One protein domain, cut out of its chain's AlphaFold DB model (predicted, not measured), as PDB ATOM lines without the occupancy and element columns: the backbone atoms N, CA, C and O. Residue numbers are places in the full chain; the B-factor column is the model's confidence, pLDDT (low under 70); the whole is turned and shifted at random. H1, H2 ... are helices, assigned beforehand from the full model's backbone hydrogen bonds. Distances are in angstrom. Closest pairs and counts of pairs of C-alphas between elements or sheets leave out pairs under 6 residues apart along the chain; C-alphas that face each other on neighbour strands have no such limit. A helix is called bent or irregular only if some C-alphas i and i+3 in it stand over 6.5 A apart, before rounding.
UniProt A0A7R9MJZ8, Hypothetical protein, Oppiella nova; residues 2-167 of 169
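What this domain is: This is residues 2 to 167 of the 169 residues of the protein "Hypothetical protein" of Oppiella nova (UniProt A0A7R9MJZ8). Three helical stretches, H4b, H5 and H8, pack side by side as a long core, and a separate helical hairpin of H1 and H2 joins it through H3 and H4a. At the hairpin's end of the long axis, but on the other side, the chain swings out in a wide loop around small H6, where residues 115 to 121 stick out; at the opposite end H9 turns a corner from H8. The printed part has 166 residues with nine named helices, H1 to H9 in order, and no named strand; the class is all helix. It is loose, with a radius of gyration of the C-alphas of 21.1 A and spans of 61 by 48 by 30 A.

Where its parts are: Find C-alpha 2 at (119.538, 91.187, 105.990); from there H1 runs 25.2 A to residue 20, with a kink of 33 degrees near residue 13. H2, residues 24 to 38, runs 21.6 A and is irregular, C-alphas 32 and 35 being 7.8 A apart; H3 is residues 42 to 45. H4, residues 57 to 77, was assigned as one helix by its hydrogen bonds, but it is bent, with C-alphas 66 and 69 being 6.9 A apart: its arms are H4a, 57 to 66, and H4b, 69 to 77, at a steep tilt of 38 degrees. Find C-alpha 79 at (85.507, 81.888, 112.673), where H5 begins its 35.7 A run to residue 103. H6 is residues 112 to 115 and H7 127 to 135. H8, residues 139 to 157, is 27.6 A long and irregular, C-alphas 140 and 143 being 7.0 A apart; H9 is residues 159 to 167, and its last C-alpha, C-alpha 167, is at (101.938, 79.224, 133.697).

How they stand to each other: Look at Val 13 and Val 27, the closest C-alphas of the hairpin H1 and H2, 6.1 A apart. H3 only just touches H4a, with 3 pairs of C-alphas within 8 A, Asn 43 and Pro 59 closest at 6.6 A. H5 touches H8 with residues 86 to 97 alone, opposite ways at a shallow tilt of 16 degrees; Phe 93 and Tyr 139 have the closest C-alphas, 5.3 A. H4b touches H8, Thr 72 and Leu 149 closest at 7.0 A between C-alphas. H4b and H5 form a hairpin, with C-alphas 75 and 82 closest at 3.9 A. H7 touches H5 at Lys 100 and Val 133, their closest C-alphas, 7.5 A. H8 and H9, about perpendicular at 87 degrees, touch only at the corner, and only just, with 3 pairs of C-alphas within 8 A; the closest are Met 155 and Met 161, 5.6 A. H6 touches no helix. Every O i to N i+4 pair is within hydrogen-bond range in H4a, H4b, H5, H7 and H9, against 12 of 15 in H1, 8 of 11 in H2 and 13 of 15 in H8; H3 and H6 are too short for such a pair.

The domain as a whole: The two C-alphas farthest apart are those of Asp 119 and Ser 159, 64.6 A. The printed part has no cut; the links H3 to H4 and H6 to H7 are long, 11 residues each. Mean pLDDT of the printed part is 81.3; look for values under 70 at residues 18 to 24, 107 to 131 and 159 to 166.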
ATOM      1  N   TYR A   2     119.605  91.622 107.402       89.38
ATOM      2  CA  TYR A   2     119.538  91.187 105.990       89.38
ATOM      3  C   TYR A   2     120.098  92.190 104.959       89.38
ATOM      4  O   TYR A   2     120.986  91.834 104.197       89.38
ATOM      5  N   TYR A   3     119.666  93.458 104.970       90.25
ATOM      6  CA  TYR A   3     120.178  94.461 104.019       90.25
ATOM      7  C   TYR A   3     121.670  94.772 104.187       90.25
ATOM      8  O   TYR A   3     122.353  95.063 103.210       90.25
ATOM      9  N   ILE A   4     122.178  94.679 105.419       91.25
ATOM     10  CA  ILE A   4     123.608  94.834 105.704       91.25
ATOM     11  C   ILE A   4     124.361  93.664 105.067       91.25
ATOM     12  O   ILE A   4     125.311  93.884 104.323       91.25
ATOM     13  N   SER A   5     123.890  92.431 105.275       90.94
ATOM     14  CA  SER A   5     124.432  91.243 104.610       90.94
ATOM     15  C   SER A   5     124.368  91.362 103.084       90.94
ATOM     16  O   SER A   5     125.343  91.022 102.422       90.94
ATOM     17  N   LEU A   6     123.272  91.895 102.526       89.50
ATOM     18  CA  LEU A   6     123.116  92.151 101.090       89.50
ATOM     19  C   LEU A   6     124.167  93.112 100.557       89.50
ATOM     20  O   LEU A   6     124.844  92.805  99.579       89.50
ATOM     21  N   TYR A   7     124.349  94.238 101.234       90.81
ATOM     22  CA  TYR A   7     125.357  95.219 100.871       90.81
ATOM     23  C   TYR A   7     126.779  94.635 100.910       90.81
ATOM     24  O   TYR A   7     127.517  94.743  99.930       90.81
ATOM     25  N   PHE A   8     127.144  93.950 102.001       91.38
ATOM     26  CA  PHE A   8     128.455  93.303 102.121       91.38
ATOM     27  C   PHE A   8     128.683  92.242 101.048       91.38
ATOM     28  O   PHE A   8     129.772  92.167 100.489       91.38
ATOM     29  N   TYR A   9     127.665  91.446 100.728       89.25
ATOM     30  CA  TYR A   9     127.766  90.414  99.705       89.25
ATOM     31  C   TYR A   9     127.922  91.001  98.299       89.25
ATOM     32  O   TYR A   9     128.721  90.489  97.525       89.25
ATOM     33  N   ILE A  10     127.230  92.099  97.972       87.50
ATOM     34  CA  ILE A  10     127.415  92.798  96.691       87.50
ATOM     35  C   ILE A  10     128.863  93.281  96.557       87.50
ATOM     36  O   ILE A  10     129.479  93.077  95.514       87.50
ATOM     37  N   ILE A  11     129.430  93.875  97.615       87.25
ATOM     38  CA  ILE A  11     130.839  94.296  97.628       87.25
ATOM     39  C   ILE A  11     131.760  93.082  97.482       87.25
ATOM     40  O   ILE A  11     132.654  93.090  96.640       87.25
ATOM     41  N   TYR A  12     131.529  92.030  98.265       86.81
ATOM     42  CA  TYR A  12     132.316  90.801  98.223       86.81
ATOM     43  C   TYR A  12     132.333  90.187  96.815       86.81
ATOM     44  O   TYR A  12     133.398  89.920  96.268       86.81
ATOM     45  N   VAL A  13     131.169  90.032  96.182       83.25
ATOM     46  CA  VAL A  13     131.064  89.468  94.830       83.25
ATOM     47  C   VAL A  13     131.717  90.383  93.792       83.25
ATOM     48  O   VAL A  13     132.455  89.909  92.930       83.25
ATOM     49  N   LYS A  14     131.495  91.699  93.882       81.19
ATOM     50  CA  LYS A  14     131.994  92.661  92.893       81.19
ATOM     51  C   LYS A  14     133.509  92.862  92.942       81.19
ATOM     52  O   LYS A  14     134.101  93.063  91.889       81.19
ATOM     53  N   TYR A  15     134.113  92.838  94.130       81.12
ATOM     54  CA  TYR A  15     135.529  93.173  94.310       81.12
ATOM     55  C   TYR A  15     136.417  91.969  94.629       81.12
ATOM     56  O   TYR A  15     137.560  91.944  94.204       81.12
ATOM     57  N   LEU A  16     135.932  90.969  95.374       75.38
ATOM     58  CA  LEU A  16     136.769  89.833  95.785       75.38
ATOM     59  C   LEU A  16     136.591  88.621  94.873       75.38
ATOM     60  O   LEU A  16     137.570  87.962  94.546       75.38
ATOM     61  N   VAL A  17     135.361  88.320  94.447       74.12
ATOM     62  CA  VAL A  17     135.110  87.168  93.563       74.12
ATOM     63  C   VAL A  17     135.508  87.494  92.129       74.12
ATOM     64  O   VAL A  17     136.230  86.711  91.529       74.12
ATOM     65  N   ASN A  18     135.118  88.665  91.614       68.44
ATOM     66  CA  ASN A  18     135.437  89.083  90.244       68.44
ATOM     67  C   ASN A  18     136.948  89.067  89.931       68.44
ATOM     68  O   ASN A  18     137.337  88.718  88.820       68.44
ATOM     69  N   ASP A  19     137.785  89.394  90.920       67.56
ATOM     70  CA  ASP A  19     139.241  89.461  90.750       67.56
ATOM     71  C   ASP A  19     139.945  88.113  91.007       67.56
ATOM     72  O   ASP A  19     141.066  87.910  90.542       67.56
ATOM     73  N   MET A  20     139.312  87.177  91.732       65.81
ATOM     74  CA  MET A  20     139.958  85.948  92.229       65.81
ATOM     75  C   MET A  20     139.406  84.652  91.607       65.81
ATOM     76  O   MET A  20     140.138  83.672  91.482       65.81
ATOM     77  N   PHE A  21     138.138  84.635  91.180       62.53
ATOM     78  CA  PHE A  21     137.463  83.481  90.583       62.53
ATOM     79  C   PHE A  21     136.626  83.938  89.381       62.53
ATOM     80  O   PHE A  21     135.648  84.664  89.528       62.53
ATOM     81  N   TYR A  22     136.976  83.477  88.178       57.44
ATOM     82  CA  TYR A  22     136.308  83.825  86.913       57.44
ATOM     83  C   TYR A  22     134.907  83.183  86.767       57.44
ATOM     84  O   TYR A  22     134.489  82.824  85.667       57.44
ATOM     85  N   ASP A  23     134.168  82.986  87.862       65.94
ATOM     86  CA  ASP A  23     132.767  82.583  87.786       65.94
ATOM     87  C   ASP A  23     131.903  83.810  87.478       65.94
ATOM     88  O   ASP A  23     131.286  84.450  88.337       65.94
ATOM     89  N   THR A  24     131.889  84.151  86.193       68.62
ATOM     90  CA  THR A  24     131.097  85.253  85.639       68.62
ATOM     91  C   THR A  24     129.597  85.070  85.871       68.62
ATOM     92  O   THR A  24     128.863  86.056  85.820       68.62
ATOM     93  N   SER A  25     129.124  83.853  86.167       75.19
ATOM     94  CA  SER A  25     127.697  83.573  86.319       75.19
ATOM     95  C   SER A  25     127.120  84.190  87.593       75.19
ATOM     96  O   SER A  25     126.085  84.852  87.533       75.19
ATOM     97  N   VAL A  26     127.821  84.076  88.725       77.19
ATOM     98  CA  VAL A  26     127.393  84.646  90.016       77.19
ATOM     99  C   VAL A  26     127.486  86.170  89.994       77.19
ATOM    100  O   VAL A  26     126.561  86.861  90.430       77.19
ATOM    101  N   VAL A  27     128.575  86.708  89.436       81.19
ATOM    102  CA  VAL A  27     128.771  88.158  89.290       81.19
ATOM    103  C   VAL A  27     127.708  88.753  88.364       81.19
ATOM    104  O   VAL A  27     127.095  89.767  88.700       81.19
ATOM    105  N   SER A  28     127.438  88.106  87.226       83.06
ATOM    106  CA  SER A  28     126.399  88.521  86.278       83.06
ATOM    107  C   SER A  28     125.011  88.463  86.914       83.06
ATOM    108  O   SER A  28     124.317  89.480  86.933       83.06
ATOM    109  N   ALA A  29     124.650  87.330  87.528       83.50
ATOM    110  CA  ALA A  29     123.368  87.139  88.196       83.50
ATOM    111  C   ALA A  29     123.148  88.158  89.318       83.50
ATOM    112  O   ALA A  29     122.043  88.684  89.465       83.50
ATOM    113  N   CYS A  30     124.183  88.475  90.103       86.62
ATOM    114  CA  CYS A  30     124.041  89.477  91.147       86.62
ATOM    115  C   CYS A  30     123.912  90.895  90.576       86.62
ATOM    116  O   CYS A  30     123.022  91.630  91.001       86.62
ATOM    117  N   ASN A  31     124.707  91.272  89.570       85.00
ATOM    118  CA  ASN A  31     124.592  92.586  88.930       85.00
ATOM    119  C   ASN A  31     123.216  92.812  88.285       85.00
ATOM    120  O   ASN A  31     122.698  93.927  88.347       85.00
ATOM    121  N   SER A  32     122.600  91.772  87.715       88.50
ATOM    122  CA  SER A  32     121.275  91.867  87.092       88.50
ATOM    123  C   SER A  32     120.115  91.758  88.086       88.50
ATOM    124  O   SER A  32     119.094  92.415  87.897       88.50
ATOM    125  N   ASN A  33     120.241  90.947  89.145       89.00
ATOM    126  CA  ASN A  33     119.108  90.549  89.994       89.00
ATOM    127  C   ASN A  33     119.219  90.969  91.473       89.00
ATOM    128  O   ASN A  33     118.367  90.580  92.280       89.00
ATOM    129  N   TRP A  34     120.220  91.756  91.891       89.62
ATOM    130  CA  TRP A  34     120.334  92.201  93.294       89.62
ATOM    131  C   TRP A  34     119.080  92.946  93.775       89.62
ATOM    132  O   TRP A  34     118.630  92.729  94.901       89.62
ATOM    133  N   ILE A  35     118.452  93.746  92.908       90.75
ATOM    134  CA  ILE A  35     117.231  94.492  93.239       90.75
ATOM    135  C   ILE A  35     116.058  93.571  93.596       90.75
ATOM    136  O   ILE A  35     115.265  93.891  94.478       90.75
ATOM    137  N   LEU A  36     115.987  92.373  93.008       91.31
ATOM    138  CA  LEU A  36     114.955  91.390  93.345       91.31
ATOM    139  C   LEU A  36     115.113  90.858  94.778       91.31
ATOM    140  O   LEU A  36     114.125  90.458  95.391       91.31
ATOM    141  N   ASN A  37     116.331  90.875  95.332       90.06
ATOM    142  CA  ASN A  37     116.586  90.516  96.732       90.06
ATOM    143  C   ASN A  37     116.202  91.649  97.691       90.06
ATOM    144  O   ASN A  37     115.777  91.358  98.807       90.06
ATOM    145  N   VAL A  38     116.302  92.911  97.257       90.56
ATOM    146  CA  VAL A  38     115.797  94.078  98.006       90.56
ATOM    147  C   VAL A  38     114.270  94.055  98.066       90.56
ATOM    148  O   VAL A  38     113.688  94.286  99.118       90.56
ATOM    149  N   LEU A  39     113.627  93.728  96.944       92.62
ATOM    150  CA  LEU A  39     112.170  93.637  96.826       92.62
ATOM    151  C   LEU A  39     111.588  92.324  97.371       92.62
ATOM    152  O   LEU A  39     110.376  92.141  97.332       92.62
ATOM    153  N   PHE A  40     112.428  91.405  97.857       92.06
ATOM    154  CA  PHE A  40     112.027  90.085  98.350       92.06
ATOM    155  C   PHE A  40     111.193  89.255  97.356       92.06
ATOM    156  O   PHE A  40     110.257  88.552  97.736       92.06
ATOM    157  N   VAL A  41     111.545  89.308  96.073       92.94
ATOM    158  CA  VAL A  41     110.901  88.532  94.994       92.94
ATOM    159  C   VAL A  41     111.894  87.682  94.200       92.94
ATOM    160  O   VAL A  41     111.520  87.030  93.225       92.94
ATOM    161  N   SER A  42     113.161  87.649  94.622       91.00
ATOM    162  CA  SER A  42     114.228  86.870  93.986       91.00
ATOM    163  C   SER A  42     113.916  85.374  93.934       91.00
ATOM    164  O   SER A  42     114.192  84.729  92.929       91.00
ATOM    165  N   ASN A  43     113.248  84.843  94.959       89.81
ATOM    166  CA  ASN A  43     112.805  83.450  95.017       89.81
ATOM    167  C   ASN A  43     111.694  83.130  94.000       89.81
ATOM    168  O   ASN A  43     111.512  81.972  93.626       89.81
ATOM    169  N   TYR A  44     110.940  84.130  93.538       86.50
ATOM    170  CA  TYR A  44     109.802  83.932  92.645       86.50
ATOM    171  C   TYR A  44     110.156  84.205  91.180       86.50
ATOM    172  O   TYR A  44     109.922  83.328  90.348       86.50
ATOM    173  N   ILE A  45     110.759  85.364  90.888       86.94
ATOM    174  CA  ILE A  45     111.011  85.864  89.523       86.94
ATOM    175  C   ILE A  45     112.263  85.235  88.898       86.94
ATOM    176  O   ILE A  45     112.197  84.761  87.768       86.94
ATOM    177  N   SER A  46     113.373  85.185  89.638       84.44
ATOM    178  CA  SER A  46     114.679  84.745  89.118       84.44
ATOM    179  C   SER A  46     115.353  83.765  90.080       84.44
ATOM    180  O   SER A  46     116.483  83.992  90.508       84.44
ATOM    181  N   SER A  47     114.661  82.676  90.435       83.50
ATOM    182  CA  SER A  47     115.174  81.667  91.383       83.50
ATOM    183  C   SER A  47     116.501  81.046  90.941       83.50
ATOM    184  O   SER A  47     117.364  80.794  91.771       83.50
ATOM    185  N   ASP A  48     116.700  80.864  89.635       83.00
ATOM    186  CA  ASP A  48     117.929  80.280  89.086       83.00
ATOM    187  C   ASP A  48     119.113  81.257  89.057       83.00
ATOM    188  O   ASP A  48     120.253  80.833  88.888       83.00
ATOM    189  N   GLN A  49     118.854  82.558  89.218       85.38
ATOM    190  CA  GLN A  49     119.849  83.633  89.139       85.38
ATOM    191  C   GLN A  49     119.752  84.579  90.343       85.38
ATOM    192  O   GLN A  49     119.860  85.803  90.225       85.38
ATOM    193  N   MET A  50     119.513  84.018  91.527       85.06
ATOM    194  CA  MET A  50     119.457  84.794  92.758       85.06
ATOM    195  C   MET A  50     120.854  85.279  93.147       85.06
ATOM    196  O   MET A  50     121.748  84.461  93.339       85.06
ATOM    197  N   CYS A  51     121.019  86.593  93.362       87.06
ATOM    198  CA  CYS A  51     122.259  87.124  93.946       87.06
ATOM    199  C   CYS A  51     122.589  86.400  95.266       87.06
ATOM    200  O   CYS A  51     123.691  85.908  95.444       87.06
ATOM    201  N   MET A  52     121.612  86.270  96.173       86.88
ATOM    202  CA  MET A  52     121.786  85.579  97.452       86.88
ATOM    203  C   MET A  52     120.985  84.285  97.505       86.88
ATOM    204  O   MET A  52     119.954  84.209  98.172       86.88
ATOM    205  N   TYR A  53     121.456  83.252  96.806       84.44
ATOM    206  CA  TYR A  53     120.762  81.965  96.800       84.44
ATOM    207  C   TYR A  53     120.520  81.442  98.224       84.44
ATOM    208  O   TYR A  53     119.392  81.146  98.579       84.44
ATOM    209  N   TRP A  54     121.535  81.436  99.092       84.44
ATOM    210  CA  TRP A  54     121.447  80.937 100.475       84.44
ATOM    211  C   TRP A  54     120.404  81.644 101.360       84.44
ATOM    212  O   TRP A  54     119.992  81.083 102.374       84.44
ATOM    213  N   SER A  55     119.951  82.846 100.992       90.00
ATOM    214  CA  SER A  55     118.935  83.593 101.737       90.00
ATOM    215  C   SER A  55     117.527  83.457 101.151       90.00
ATOM    216  O   SER A  55     116.664  84.282 101.450       90.00
ATOM    217  N   TRP A  56     117.273  82.446 100.315       89.19
ATOM    218  CA  TRP A  56     115.991  82.229  99.634       89.19
ATOM    219  C   TRP A  56     114.784  82.092 100.567       89.19
ATOM    220  O   TRP A  56     113.663  82.394 100.160       89.19
ATOM    221  N   SER A  57     114.988  81.687 101.820       90.94
ATOM    222  CA  SER A  57     113.914  81.519 102.805       90.94
ATOM    223  C   SER A  57     113.368  82.847 103.341       90.94
ATOM    224  O   SER A  57     112.200  82.926 103.714       90.94
ATOM    225  N   ILE A  58     114.168  83.917 103.337       92.50
ATOM    226  CA  ILE A  58     113.750  85.240 103.819       92.50
ATOM    227  C   ILE A  58     112.620  85.844 102.966       92.50
ATOM    228  O   ILE A  58     111.596  86.219 103.541       92.50
ATOM    229  N   PRO A  59     112.732  85.935 101.624       92.31
ATOM    230  CA  PRO A  59     111.637  86.446 100.805       92.31
ATOM    231  C   PRO A  59     110.389  85.563 100.873       92.31
ATOM    232  O   PRO A  59     109.282  86.094 100.898       92.31
ATOM    233  N   VAL A  60     110.546  84.238 100.992       93.31
ATOM    234  CA  VAL A  60     109.421  83.316 101.225       93.31
ATOM    235  C   VAL A  60     108.664  83.694 102.500       93.31
ATOM    236  O   VAL A  60     107.447  83.864 102.466       93.31
ATOM    237  N   LEU A  61     109.376  83.855 103.618       93.88
ATOM    238  CA  LEU A  61     108.761  84.215 104.893       93.88
ATOM    239  C   LEU A  61     108.066  85.573 104.825       93.88
ATOM    240  O   LEU A  61     106.941  85.692 105.303       93.88
ATOM    241  N   LEU A  62     108.683  86.579 104.200       94.19
ATOM    242  CA  LEU A  62     108.059  87.894 104.065       94.19
ATOM    243  C   LEU A  62     106.762  87.824 103.248       94.19
ATOM    244  O   LEU A  62     105.754  88.384 103.663       94.19
ATOM    245  N   GLN A  63     106.764  87.106 102.121       94.19
ATOM    246  CA  GLN A  63     105.573  86.909 101.289       94.19
ATOM    247  C   GLN A  63     104.433  86.254 102.084       94.19
ATOM    248  O   GLN A  63     103.284  86.686 101.985       94.19
ATOM    249  N   LEU A  64     104.745  85.254 102.914       94.44
ATOM    250  CA  LEU A  64     103.766  84.586 103.774       94.44
ATOM    251  C   LEU A  64     103.255  85.500 104.900       94.44
ATOM    252  O   LEU A  64     102.057  85.546 105.170       94.44
ATOM    253  N   VAL A  65     104.141  86.290 105.507       94.69
ATOM    254  CA  VAL A  65     103.771  87.297 106.511       94.69
ATOM    255  C   VAL A  65     102.873  88.378 105.916       94.69
ATOM    256  O   VAL A  65     101.968  88.843 106.597       94.69
ATOM    257  N   LEU A  66     103.057  88.751 104.648       94.62
ATOM    258  CA  LEU A  66     102.201  89.737 103.982       94.62
ATOM    259  C   LEU A  66     100.780  89.219 103.724       94.62
ATOM    260  O   LEU A  66      99.834  90.000 103.808       94.62
ATOM    261  N   ILE A  67     100.602  87.922 103.446       93.94
ATOM    262  CA  ILE A  67      99.260  87.332 103.274       93.94
ATOM    263  C   ILE A  67      98.583  86.998 104.610       93.94
ATOM    264  O   ILE A  67      97.356  86.915 104.671       93.94
ATOM    265  N   ALA A  68      99.356  86.829 105.688       94.31
ATOM    266  CA  ALA A  68      98.869  86.399 106.997       94.31
ATOM    267  C   ALA A  68      97.707  87.243 107.557       94.31
ATOM    268  O   ALA A  68      96.705  86.653 107.970       94.31
ATOM    269  N   PRO A  69      97.763  88.596 107.540       94.94
ATOM    270  CA  PRO A  69      96.712  89.431 108.107       94.94
ATOM    271  C   PRO A  69      95.351  89.183 107.465       94.94
ATOM    272  O   PRO A  69      94.345  89.242 108.161       94.94
ATOM    273  N   ALA A  70      95.299  88.857 106.169       95.62
ATOM    274  CA  ALA A  70      94.039  88.564 105.494       95.62
ATOM    275  C   ALA A  70      93.350  87.335 106.109       95.62
ATOM    276  O   ALA A  70      92.170  87.397 106.456       95.62
ATOM    277  N   PHE A  71      94.090  86.242 106.321       95.75
ATOM    278  CA  PHE A  71      93.562  85.037 106.967       95.75
ATOM    279  C   PHE A  71      93.202  85.289 108.433       95.75
ATOM    280  O   PHE A  71      92.121  84.900 108.877       95.75
ATOM    281  N   THR A  72      94.063  85.989 109.172       94.44
ATOM    282  CA  THR A  72      93.835  86.308 110.587       94.44
ATOM    283  C   THR A  72      92.601  87.190 110.782       94.44
ATOM    284  O   THR A  72      91.768  86.896 111.637       94.44
ATOM    285  N   ILE A  73      92.423  88.235 109.967       95.56
ATOM    286  CA  ILE A  73      91.242  89.111 110.025       95.56
ATOM    287  C   ILE A  73      89.966  88.307 109.759       95.56
ATOM    288  O   ILE A  73      88.968  88.507 110.452       95.56
ATOM    289  N   LEU A  74      89.984  87.380 108.796       95.69
ATOM    290  CA  LEU A  74      88.834  86.514 108.521       95.69
ATOM    291  C   LEU A  74      88.517  85.593 109.707       95.69
ATOM    292  O   LEU A  74      87.347  85.477 110.070       95.69
ATOM    293  N   LEU A  75      89.532  84.994 110.337       93.88
ATOM    294  CA  LEU A  75      89.378  84.139 111.522       93.88
ATOM    295  C   LEU A  75      88.794  84.894 112.722       93.88
ATOM    296  O   LEU A  75      87.874  84.393 113.368       93.88
ATOM    297  N   ILE A  76      89.283  86.108 112.992       92.50
ATOM    298  CA  ILE A  76      88.812  86.935 114.112       92.50
ATOM    299  C   ILE A  76      87.392  87.450 113.852       92.50
ATOM    300  O   ILE A  76      86.547  87.405 114.743       92.50
ATOM    301  N   LYS A  77      87.103  87.930 112.635       94.06
ATOM    302  CA  LYS A  77      85.799  88.528 112.309       94.06
ATOM    303  C   LYS A  77      84.682  87.488 112.227       94.06
ATOM    304  O   LYS A  77      83.560  87.762 112.645       94.06
ATOM    305  N   ASN A  78      84.954  86.322 111.643       93.75
ATOM    306  CA  ASN A  78      83.999  85.223 111.546       93.75
ATOM    307  C   ASN A  78      84.745  83.891 111.440       93.75
ATOM    308  O   ASN A  78      85.194  83.504 110.359       93.75
ATOM    309  N   SER A  79      84.785  83.155 112.551       92.38
ATOM    310  CA  SER A  79      85.507  81.888 112.673       92.38
ATOM    311  C   SER A  79      85.172  80.885 111.569       92.38
ATOM    312  O   SER A  79      86.075  80.280 111.002       92.38
ATOM    313  N   ARG A  80      83.898  80.756 111.168       94.12
ATOM    314  CA  ARG A  80      83.496  79.852 110.077       94.12
ATOM    315  C   ARG A  80      84.088  80.282 108.739       94.12
ATOM    316  O   ARG A  80      84.594  79.445 108.003       94.12
ATOM    317  N   THR A  81      84.034  81.577 108.427       95.81
ATOM    318  CA  THR A  81      84.580  82.104 107.163       95.81
ATOM    319  C   THR A  81      86.102  81.998 107.142       95.81
ATOM    320  O   THR A  81      86.670  81.586 106.135       95.81
ATOM    321  N   GLY A  82      86.765  82.307 108.260       95.00
ATOM    322  CA  GLY A  82      88.207  82.133 108.406       95.00
ATOM    323  C   GLY A  82      88.642  80.677 108.262       95.00
ATOM    324  O   GLY A  82      89.576  80.404 107.518       95.00
ATOM    325  N   LEU A  83      87.934  79.729 108.881       96.06
ATOM    326  CA  LEU A  83      88.218  78.296 108.736       96.06
ATOM    327  C   LEU A  83      88.066  77.830 107.283       96.06
ATOM    328  O   LEU A  83      88.953  77.154 106.767       96.06
ATOM    329  N   TRP A  84      87.000  78.247 106.591       97.62
ATOM    330  CA  TRP A  84      86.854  77.978 105.158       97.62
ATOM    331  C   TRP A  84      87.991  78.591 104.337       97.62
ATOM    332  O   TRP A  84      88.513  77.927 103.445       97.62
ATOM    333  N   ALA A  85      88.429  79.811 104.658       96.81
ATOM    334  CA  ALA A  85      89.572  80.435 103.998       96.81
ATOM    335  C   ALA A  85      90.873  79.641 104.220       96.81
ATOM    336  O   ALA A  85      91.611  79.421 103.264       96.81
ATOM    337  N   ILE A  86      91.131  79.149 105.438       96.81
ATOM    338  CA  ILE A  86      92.289  78.290 105.744       96.81
ATOM    339  C   ILE A  86      92.238  76.978 104.947       96.81
ATOM    340  O   ILE A  86      93.254  76.578 104.375       96.81
ATOM    341  N   ILE A  87      91.077  76.318 104.875       96.94
ATOM    342  CA  ILE A  87      90.899  75.065 104.119       96.94
ATOM    343  C   ILE A  87      91.121  75.305 102.623       96.94
ATOM    344  O   ILE A  87      91.894  74.593 101.985       96.94
ATOM    345  N   MET A  88      90.494  76.342 102.063       97.06
ATOM    346  CA  MET A  88      90.672  76.707 100.658       97.06
ATOM    347  C   MET A  88      92.123  77.088 100.352       97.06
ATOM    348  O   MET A  88      92.646  76.706  99.308       97.06
ATOM    349  N   GLY A  89      92.796  77.777 101.276       96.25
ATOM    350  CA  GLY A  89      94.219  78.088 101.181       96.25
ATOM    351  C   GLY A  89      95.092  76.833 101.118       96.25
ATOM    352  O   GLY A  89      95.966  76.751 100.261       96.25
ATOM    353  N   HIS A  90      94.821  75.825 101.956       95.88
ATOM    354  CA  HIS A  90      95.517  74.533 101.903       95.88
ATOM    355  C   HIS A  90      95.336  73.846 100.552       95.88
ATOM    356  O   HIS A  90      96.323  73.472  99.922       95.88
ATOM    357  N   ILE A  91      94.089  73.719 100.090       96.88
ATOM    358  CA  ILE A  91      93.782  73.090  98.800       96.88
ATOM    359  C   ILE A  91      94.506  73.834  97.676       96.88
ATOM    360  O   ILE A  91      95.145  73.207  96.839       96.88
ATOM    361  N   MET A  92      94.472  75.167  97.682       96.00
ATOM    362  CA  MET A  92      95.158  75.987  96.687       96.00
ATOM    363  C   MET A  92      96.672  75.735  96.679       96.00
ATOM    364  O   MET A  92      97.235  75.500  95.612       96.00
ATOM    365  N   PHE A  93      97.338  75.747  97.838       94.94
ATOM    366  CA  PHE A  93      98.780  75.488  97.914       94.94
ATOM    367  C   PHE A  93      99.141  74.067  97.468       94.94
ATOM    368  O   PHE A  93     100.065  73.910  96.670       94.94
ATOM    369  N   MET A  94      98.371  73.060  97.891       93.69
ATOM    370  CA  MET A  94      98.556  71.668  97.462       93.69
ATOM    371  C   MET A  94      98.376  71.506  95.951       93.69
ATOM    372  O   MET A  94      99.189  70.855  95.303       93.69
ATOM    373  N   VAL A  95      97.342  72.120  95.370       95.12
ATOM    374  CA  VAL A  95      97.083  72.060  93.925       95.12
ATOM    375  C   VAL A  95      98.203  72.741  93.141       95.12
ATOM    376  O   VAL A  95      98.642  72.197  92.131       95.12
ATOM    377  N   ILE A  96      98.702  73.895  93.597       92.88
ATOM    378  CA  ILE A  96      99.828  74.585  92.949       92.88
ATOM    379  C   ILE A  96     101.089  73.722  93.005       92.88
ATOM    380  O   ILE A  96     101.758  73.563  91.983       92.88
ATOM    381  N   GLU A  97     101.414  73.162  94.171       89.38
ATOM    382  CA  GLU A  97     102.579  72.292  94.332       89.38
ATOM    383  C   GLU A  97     102.463  71.051  93.449       89.38
ATOM    384  O   GLU A  97     103.379  70.770  92.681       89.38
ATOM    385  N   PHE A  98     101.318  70.368  93.472       88.94
ATOM    386  CA  PHE A  98     101.067  69.198  92.637       88.94
ATOM    387  C   PHE A  98     101.152  69.526  91.144       88.94
ATOM    388  O   PHE A  98     101.805  68.813  90.387       88.94
ATOM    389  N   TYR A  99     100.542  70.633  90.713       90.81
ATOM    390  CA  TYR A  99     100.608  71.081  89.326       90.81
ATOM    391  C   TYR A  99     102.053  71.332  88.896       90.81
ATOM    392  O   TYR A  99     102.472  70.847  87.848       90.81
ATOM    393  N   LYS A 100     102.839  72.041  89.718       87.81
ATOM    394  CA  LYS A 100     104.256  72.304  89.443       87.81
ATOM    395  C   LYS A 100     105.084  71.027  89.470       87.81
ATOM    396  O   LYS A 100     105.971  70.876  88.634       87.81
ATOM    397  N   PHE A 101     104.785  70.107  90.378       83.88
ATOM    398  CA  PHE A 101     105.437  68.808  90.449       83.88
ATOM    399  C   PHE A 101     105.214  68.010  89.158       83.88
ATOM    400  O   PHE A 101     106.161  67.539  88.529       83.88
ATOM    401  N   TYR A 102     103.957  67.925  88.724       84.44
ATOM    402  CA  TYR A 102     103.547  67.199  87.530       84.44
ATOM    403  C   TYR A 102     104.085  67.840  86.244       84.44
ATOM    404  O   TYR A 102     104.678  67.153  85.412       84.44
ATOM    405  N   SER A 103     103.937  69.161  86.087       84.88
ATOM    406  CA  SER A 103     104.317  69.878  84.862       84.88
ATOM    407  C   SER A 103     105.818  69.853  84.587       84.88
ATOM    408  O   SER A 103     106.227  69.959  83.437       84.88
ATOM    409  N   ASN A 104     106.641  69.735  85.634       79.31
ATOM    410  CA  ASN A 104     108.097  69.655  85.511       79.31
ATOM    411  C   ASN A 104     108.605  68.211  85.367       79.31
ATOM    412  O   ASN A 104     109.807  67.984  85.389       79.31
ATOM    413  N   GLY A 105     107.711  67.228  85.211       72.06
ATOM    414  CA  GLY A 105     108.093  65.851  84.899       72.06
ATOM    415  C   GLY A 105     108.688  65.061  86.067       72.06
ATOM    416  O   GLY A 105     109.092  63.920  85.858       72.06
ATOM    417  N   PHE A 106     108.668  65.595  87.295       70.50
ATOM    418  CA  PHE A 106     109.230  64.917  88.472       70.50
ATOM    419  C   PHE A 106     108.556  63.570  88.778       70.50
ATOM    420  O   PHE A 106     109.167  62.709  89.398       70.50
ATOM    421  N   VAL A 107     107.330  63.340  88.296       64.31
ATOM    422  CA  VAL A 107     106.630  62.043  88.401       64.31
ATOM    423  C   VAL A 107     107.383  60.919  87.677       64.31
ATOM    424  O   VAL A 107     107.407  59.793  88.161       64.31
ATOM    425  N   LYS A 108     108.002  61.215  86.527       56.03
ATOM    426  CA  LYS A 108     108.737  60.223  85.722       56.03
ATOM    427  C   LYS A 108     110.128  59.934  86.276       56.03
ATOM    428  O   LYS A 108     110.688  58.897  85.989       56.03
ATOM    429  N   GLN A 109     110.662  60.836  87.089       55.88
ATOM    430  CA  GLN A 109     112.022  60.749  87.611       55.88
ATOM    431  C   GLN A 109     112.160  59.800  88.819       55.88
ATOM    432  O   GLN A 109     113.262  59.478  89.243       55.88
ATOM    433  N   PHE A 110     111.037  59.373  89.405       52.06
ATOM    434  CA  PHE A 110     110.998  58.394  90.495       52.06
ATOM    435  C   PHE A 110     110.515  57.007  90.033       52.06
ATOM    436  O   PHE A 110     110.285  56.137  90.875       52.06
ATOM    437  N   SER A 111     110.341  56.770  88.724       47.03
ATOM    438  CA  SER A 111     110.087  55.413  88.232       47.03
ATOM    439  C   SER A 111     111.345  54.563  88.398       47.03
ATOM    440  O   SER A 111     112.433  54.970  88.003       47.03
ATOM    441  N   LEU A 112     111.178  53.369  88.968       51.75
ATOM    442  CA  LEU A 112     112.248  52.411  89.277       51.75
ATOM    443  C   LEU A 112     113.067  51.948  88.053       51.75
ATOM    444  O   LEU A 112     114.080  51.274  88.230       51.75
ATOM    445  N   ASP A 113     112.663  52.327  86.842       51.09
ATOM    446  CA  ASP A 113     113.362  52.027  85.590       51.09
ATOM    447  C   ASP A 113     114.724  52.750  85.472       51.09
ATOM    448  O   ASP A 113     115.613  52.255  84.782       51.09
ATOM    449  N   ASP A 114     114.944  53.846  86.214       50.53
ATOM    450  CA  ASP A 114     116.223  54.585  86.249       50.53
ATOM    451  C   ASP A 114     117.309  53.923  87.130       50.53
ATOM    452  O   ASP A 114     118.450  54.385  87.170       50.53
ATOM    453  N   PHE A 115     116.998  52.821  87.829       50.38
ATOM    454  CA  PHE A 115     118.000  52.001  88.534       50.38
ATOM    455  C   PHE A 115     118.621  50.910  87.643       50.38
ATOM    456  O   PHE A 115     119.461  50.137  88.113       50.38
ATOM    457  N   ALA A 116     118.231  50.828  86.366       48.62
ATOM    458  CA  ALA A 116     118.875  49.942  85.407       48.62
ATOM    459  C   ALA A 116     120.290  50.465  85.070       48.62
ATOM    460  O   ALA A 116     120.434  51.611  84.640       48.62
ATOM    461  N   PRO A 117     121.352  49.652  85.234       47.19
ATOM    462  CA  PRO A 117     122.728  50.065  84.984       47.19
ATOM    463  C   PRO A 117     123.016  50.022  83.480       47.19
ATOM    464  O   PRO A 117     123.743  49.156  83.012       47.19
ATOM    465  N   ASN A 118     122.408  50.918  82.707       46.09
ATOM    466  CA  ASN A 118     122.646  51.011  81.271       46.09
ATOM    467  C   ASN A 118     123.161  52.412  80.926       46.09
ATOM    468  O   ASN A 118     122.366  53.313  80.693       46.09
ATOM    469  N   ASP A 119     124.490  52.567  80.966       48.00
ATOM    470  CA  ASP A 119     125.444  53.339  80.133       48.00
ATOM    471  C   ASP A 119     125.044  54.622  79.364       48.00
ATOM    472  O   ASP A 119     125.816  55.143  78.556       48.00
ATOM    473  N   HIS A 120     123.914  55.240  79.664       46.97
ATOM    474  CA  HIS A 120     123.559  56.571  79.204       46.97
ATOM    475  C   HIS A 120     123.257  57.399  80.430       46.97
ATOM    476  O   HIS A 120     122.130  57.390  80.905       46.97
ATOM    477  N   LEU A 121     124.317  58.037  80.947       44.62
ATOM    478  CA  LEU A 121     124.304  59.221  81.805       44.62
ATOM    479  C   LEU A 121     122.889  59.555  82.266       44.62
ATOM    480  O   LEU A 121     122.231  60.383  81.634       44.62
ATOM    481  N   VAL A 122     122.423  58.870  83.321       47.56
ATOM    482  CA  VAL A 122     121.228  59.285  84.052       47.56
ATOM    483  C   VAL A 122     121.472  60.757  84.284       47.56
ATOM    484  O   VAL A 122     122.457  61.127  84.933       47.56
ATOM    485  N   GLU A 123     120.693  61.586  83.596       46.06
ATOM    486  CA  GLU A 123     120.799  63.024  83.659       46.06
ATOM    487  C   GLU A 123     120.381  63.329  85.087       46.06
ATOM    488  O   GLU A 123     119.199  63.480  85.378       46.06
ATOM    489  N   PHE A 124     121.351  63.254  86.010       43.06
ATOM    490  CA  PHE A 124     121.194  63.571  87.411       43.06
ATOM    491  C   PHE A 124     120.624  64.965  87.380       43.06
ATOM    492  O   PHE A 124     121.350  65.927  87.110       43.06
ATOM    493  N   VAL A 125     119.305  65.044  87.534       49.16
ATOM    494  CA  VAL A 125     118.570  66.285  87.435       49.16
ATOM    495  C   VAL A 125     119.297  67.231  88.344       49.16
ATOM    496  O   VAL A 125     119.411  66.970  89.544       49.16
ATOM    497  N   LYS A 126     119.900  68.257  87.727       49.69
ATOM    498  CA  LYS A 126     120.820  69.160  88.409       49.69
ATOM    499  C   LYS A 126     120.135  69.534  89.717       49.69
ATOM    500  O   LYS A 126     119.038  70.090  89.628       49.69
ATOM    501  N   PRO A 127     120.703  69.227  90.899       52.31
ATOM    502  CA  PRO A 127     120.025  69.413  92.186       52.31
ATOM    503  C   PRO A 127     119.429  70.824  92.345       52.31
ATOM    504  O   PRO A 127     118.392  71.021  92.974       52.31
ATOM    505  N   HIS A 128     120.054  71.792  91.670       55.22
ATOM    506  CA  HIS A 128     119.614  73.171  91.511       55.22
ATOM    507  C   HIS A 128     118.205  73.331  90.898       55.22
ATOM    508  O   HIS A 128     117.417  74.135  91.380       55.22
ATOM    509  N   SER A 129     117.838  72.544  89.882       62.91
ATOM    510  CA  SER A 129     116.537  72.634  89.196       62.91
ATOM    511  C   SER A 129     115.369  72.160  90.069       62.91
ATOM    512  O   SER A 129     114.344  72.835  90.153       62.91
ATOM    513  N   VAL A 130     115.546  71.065  90.816       65.69
ATOM    514  CA  VAL A 130     114.562  70.586  91.804       65.69
ATOM    515  C   VAL A 130     114.399  71.610  92.927       65.69
ATOM    516  O   VAL A 130     113.279  71.939  93.322       65.69
ATOM    517  N   ALA A 131     115.513  72.156  93.424       67.06
ATOM    518  CA  ALA A 131     115.493  73.158  94.479       67.06
ATOM    519  C   ALA A 131     114.782  74.453  94.041       67.06
ATOM    520  O   ALA A 131     113.916  74.948  94.765       67.06
ATOM    521  N   ASN A 132     115.057  74.952  92.834       71.69
ATOM    522  CA  ASN A 132     114.449  76.177  92.308       71.69
ATOM    523  C   ASN A 132     112.962  76.036  92.016       71.69
ATOM    524  O   ASN A 132     112.195  76.970  92.257       71.69
ATOM    525  N   VAL A 133     112.539  74.873  91.523       70.56
ATOM    526  CA  VAL A 133     111.136  74.637  91.181       70.56
ATOM    527  C   VAL A 133     110.306  74.291  92.413       70.56
ATOM    528  O   VAL A 133     109.149  74.699  92.490       70.56
ATOM    529  N   MET A 134     110.856  73.573  93.395       72.62
ATOM    530  CA  MET A 134     110.061  73.079  94.523       72.62
ATOM    531  C   MET A 134     110.392  73.718  95.866       72.62
ATOM    532  O   MET A 134     109.478  74.042  96.615       72.62
ATOM    533  N   HIS A 135     111.670  73.867  96.207       78.44
ATOM    534  CA  HIS A 135     112.076  74.274  97.556       78.44
ATOM    535  C   HIS A 135     112.119  75.786  97.750       78.44
ATOM    536  O   HIS A 135     111.895  76.258  98.850       78.44
ATOM    537  N   ILE A 136     112.383  76.562  96.705       85.56
ATOM    538  CA  ILE A 136     112.571  78.014  96.842       85.56
ATOM    539  C   ILE A 136     111.246  78.784  96.764       85.56
ATOM    540  O   ILE A 136     111.137  79.940  97.185       85.56
ATOM    541  N   LYS A 137     110.199  78.148  96.239       88.75
ATOM    542  CA  LYS A 137     108.914  78.799  96.002       88.75
ATOM    543  C   LYS A 137     108.043  78.819  97.266       88.75
ATOM    544  O   LYS A 137     108.020  77.851  98.025       88.75
ATOM    545  N   PRO A 138     107.265  79.897  97.484       87.81
ATOM    546  CA  PRO A 138     106.526  80.092  98.731       87.81
ATOM    547  C   PRO A 138     105.365  79.108  98.923       87.81
ATOM    548  O   PRO A 138     105.006  78.809 100.059       87.81
ATOM    549  N   TYR A 139     104.793  78.567  97.839       88.94
ATOM    550  CA  TYR A 139     103.616  77.693  97.914       88.94
ATOM    551  C   TYR A 139     103.853  76.405  98.709       88.94
ATOM    552  O   TYR A 139     102.932  75.942  99.372       88.94
ATOM    553  N   ARG A 140     105.085  75.882  98.730       87.38
ATOM    554  CA  ARG A 140     105.443  74.691  99.514       87.38
ATOM    555  C   ARG A 140     105.345  74.924 101.024       87.38
ATOM    556  O   ARG A 140     105.064  74.009 101.790       87.38
ATOM    557  N   TYR A 141     105.566  76.163 101.457       91.88
ATOM    558  CA  TYR A 141     105.530  76.544 102.870       91.88
ATOM    559  C   TYR A 141     104.166  77.068 103.315       91.88
ATOM    560  O   TYR A 141     103.910  77.167 104.515       91.88
ATOM    561  N   GLY A 142     103.282  77.367 102.358       92.31
ATOM    562  CA  GLY A 142     101.962  77.934 102.607       92.31
ATOM    563  C   GLY A 142     101.135  77.106 103.589       92.31
ATOM    564  O   GLY A 142     100.635  77.653 104.565       92.31
ATOM    565  N   CYS A 143     101.064  75.783 103.408       92.81
ATOM    566  CA  CYS A 143     100.322  74.891 104.311       92.81
ATOM    567  C   CYS A 143     100.844  74.945 105.757       92.81
ATOM    568  O   CYS A 143     100.064  75.097 106.695       92.81
ATOM    569  N   TYR A 144     102.164  74.871 105.962       93.50
ATOM    570  CA  TYR A 144     102.754  74.962 107.306       93.50
ATOM    571  C   TYR A 144     102.461  76.314 107.957       93.50
ATOM    572  O   TYR A 144     102.148  76.383 109.145       93.50
ATOM    573  N   TYR A 145     102.504  77.382 107.165       94.44
ATOM    574  CA  TYR A 145     102.213  78.725 107.637       94.44
ATOM    575  C   TYR A 145     100.742  78.887 108.053       94.44
ATOM    576  O   TYR A 145     100.458  79.416 109.127       94.44
ATOM    577  N   LEU A 146      99.802  78.360 107.261       95.88
ATOM    578  CA  LEU A 146      98.376  78.353 107.601       95.88
ATOM    579  C   LEU A 146      98.078  77.532 108.866       95.88
ATOM    580  O   LEU A 146      97.241  77.947 109.666       95.88
ATOM    581  N   ASN A 147      98.779  76.414 109.088       95.00
ATOM    582  CA  ASN A 147      98.682  75.656 110.342       95.00
ATOM    583  C   ASN A 147      99.138  76.483 111.549       95.00
ATOM    584  O   ASN A 147      98.480  76.459 112.587       95.00
ATOM    585  N   GLY A 148     100.215  77.263 111.406       94.69
ATOM    586  CA  GLY A 148     100.661  78.199 112.439       94.69
ATOM    587  C   GLY A 148      99.608  79.262 112.772       94.69
ATOM    588  O   GLY A 148      99.354  79.525 113.947       94.69
ATOM    589  N   LEU A 149      98.939  79.826 111.759       94.81
ATOM    590  CA  LEU A 149      97.854  80.797 111.962       94.81
ATOM    591  C   LEU A 149      96.643  80.182 112.664       94.81
ATOM    592  O   LEU A 149      96.095  80.784 113.588       94.81
ATOM    593  N   LEU A 150      96.235  78.982 112.245       94.81
ATOM    594  CA  LEU A 150      95.138  78.261 112.882       94.81
ATOM    595  C   LEU A 150      95.465  77.942 114.342       94.81
ATOM    596  O   LEU A 150      94.634  78.179 115.215       94.81
ATOM    597  N   LEU A 151      96.677  77.455 114.617       93.75
ATOM    598  CA  LEU A 151      97.133  77.172 115.974       93.75
ATOM    599  C   LEU A 151      97.104  78.432 116.845       93.75
ATOM    600  O   LEU A 151      96.540  78.393 117.935       93.75
ATOM    601  N   GLY A 152      97.634  79.553 116.349       92.12
ATOM    602  CA  GLY A 152      97.599  80.829 117.068       92.12
ATOM    603  C   GLY A 152      96.171  81.280 117.395       92.12
ATOM    604  O   GLY A 152      95.895  81.708 118.513       92.12
ATOM    605  N   TYR A 153      95.235  81.110 116.459       91.69
ATOM    606  CA  TYR A 153      93.819  81.397 116.689       91.69
ATOM    607  C   TYR A 153      93.177  80.465 117.733       91.69
ATOM    608  O   TYR A 153      92.405  80.915 118.582       91.69
ATOM    609  N   LEU A 154      93.491  79.168 117.702       91.06
ATOM    610  CA  LEU A 154      92.988  78.207 118.687       91.06
ATOM    611  C   LEU A 154      93.508  78.528 120.092       91.06
ATOM    612  O   LEU A 154      92.726  78.549 121.038       91.06
ATOM    613  N   MET A 155      94.795  78.857 120.222       89.69
ATOM    614  CA  MET A 155      95.393  79.259 121.499       89.69
ATOM    615  C   MET A 155      94.717  80.499 122.092       89.69
ATOM    616  O   MET A 155      94.482  80.545 123.297       89.69
ATOM    617  N   GLU A 156      94.358  81.472 121.252       87.06
ATOM    618  CA  GLU A 156      93.637  82.675 121.676       87.06
ATOM    619  C   GLU A 156      92.202  82.375 122.135       87.06
ATOM    620  O   GLU A 156      91.710  82.962 123.096       87.06
ATOM    621  N   THR A 157      91.516  81.461 121.446       82.81
ATOM    622  CA  THR A 157      90.092  81.175 121.683       82.81
ATOM    623  C   THR A 157      89.843  80.187 122.820       82.81
ATOM    624  O   THR A 157      88.814  80.276 123.491       82.81
ATOM    625  N   THR A 158      90.761  79.256 123.076       82.12
ATOM    626  CA  THR A 158      90.645  78.317 124.199       82.12
ATOM    627  C   THR A 158      91.248  78.920 125.471       82.12
ATOM    628  O   THR A 158      92.467  78.994 125.624       82.12
ATOM    629  N   SER A 159      90.398  79.316 126.424       65.50
ATOM    630  CA  SER A 159      90.811  79.904 127.711       65.50
ATOM    631  C   SER A 159      91.754  79.020 128.533       65.50
ATOM    632  O   SER A 159      92.530  79.535 129.334       65.50
ATOM    633  N   ASP A 160      91.692  77.701 128.348       63.97
ATOM    634  CA  ASP A 160      92.528  76.750 129.084       63.97
ATOM    635  C   ASP A 160      93.955  76.678 128.527       63.97
ATOM    636  O   ASP A 160      94.903  76.585 129.301       63.97
ATOM    637  N   MET A 161      94.142  76.836 127.210       59.12
ATOM    638  CA  MET A 161      95.482  76.904 126.606       59.12
ATOM    639  C   MET A 161      96.185  78.221 126.941       59.12
ATOM    640  O   MET A 161      97.390  78.216 127.188       59.12
ATOM    641  N   ARG A 162      95.440  79.335 127.026       59.31
ATOM    642  CA  ARG A 162      95.979  80.622 127.496       59.31
ATOM    643  C   ARG A 162      96.510  80.520 128.933       59.31
ATOM    644  O   ARG A 162      97.640  80.908 129.186       59.31
ATOM    645  N   LYS A 163      95.756  79.895 129.848       63.34
ATOM    646  CA  LYS A 163      96.193  79.664 131.243       63.34
ATOM    647  C   LYS A 163      97.404  78.738 131.370       63.34
ATOM    648  O   LYS A 163      98.150  78.851 132.339       63.34
ATOM    649  N   ILE A 164      97.570  77.784 130.453       65.12
ATOM    650  CA  ILE A 164      98.751  76.910 130.412       65.12
ATOM    651  C   ILE A 164      99.967  77.699 129.922       65.12
ATOM    652  O   ILE A 164     101.031  77.590 130.519       65.12
ATOM    653  N   TYR A 165      99.808  78.528 128.887       63.38
ATOM    654  CA  TYR A 165     100.871  79.405 128.392       63.38
ATOM    655  C   TYR A 165     101.354  80.391 129.469       63.38
ATOM    656  O   TYR A 165     102.553  80.460 129.723       63.38
ATOM    657  N   ASP A 166     100.425  81.050 130.168       69.00
ATOM    658  CA  ASP A 166     100.719  81.991 131.264       69.00
ATOM    659  C   ASP A 166     101.320  81.315 132.519       69.00
ATOM    660  O   ASP A 166     101.780  81.996 133.427       69.00
ATOM    661  N   ASN A 167     101.282  79.980 132.618       70.88
ATOM    662  CA  ASN A 167     101.938  79.224 133.697       70.88
ATOM    663  C   ASN A 167     103.333  78.709 133.307       70.88
ATOM    664  O   ASN A 167     104.073  78.245 134.174       70.88
TER     665      ASN A 167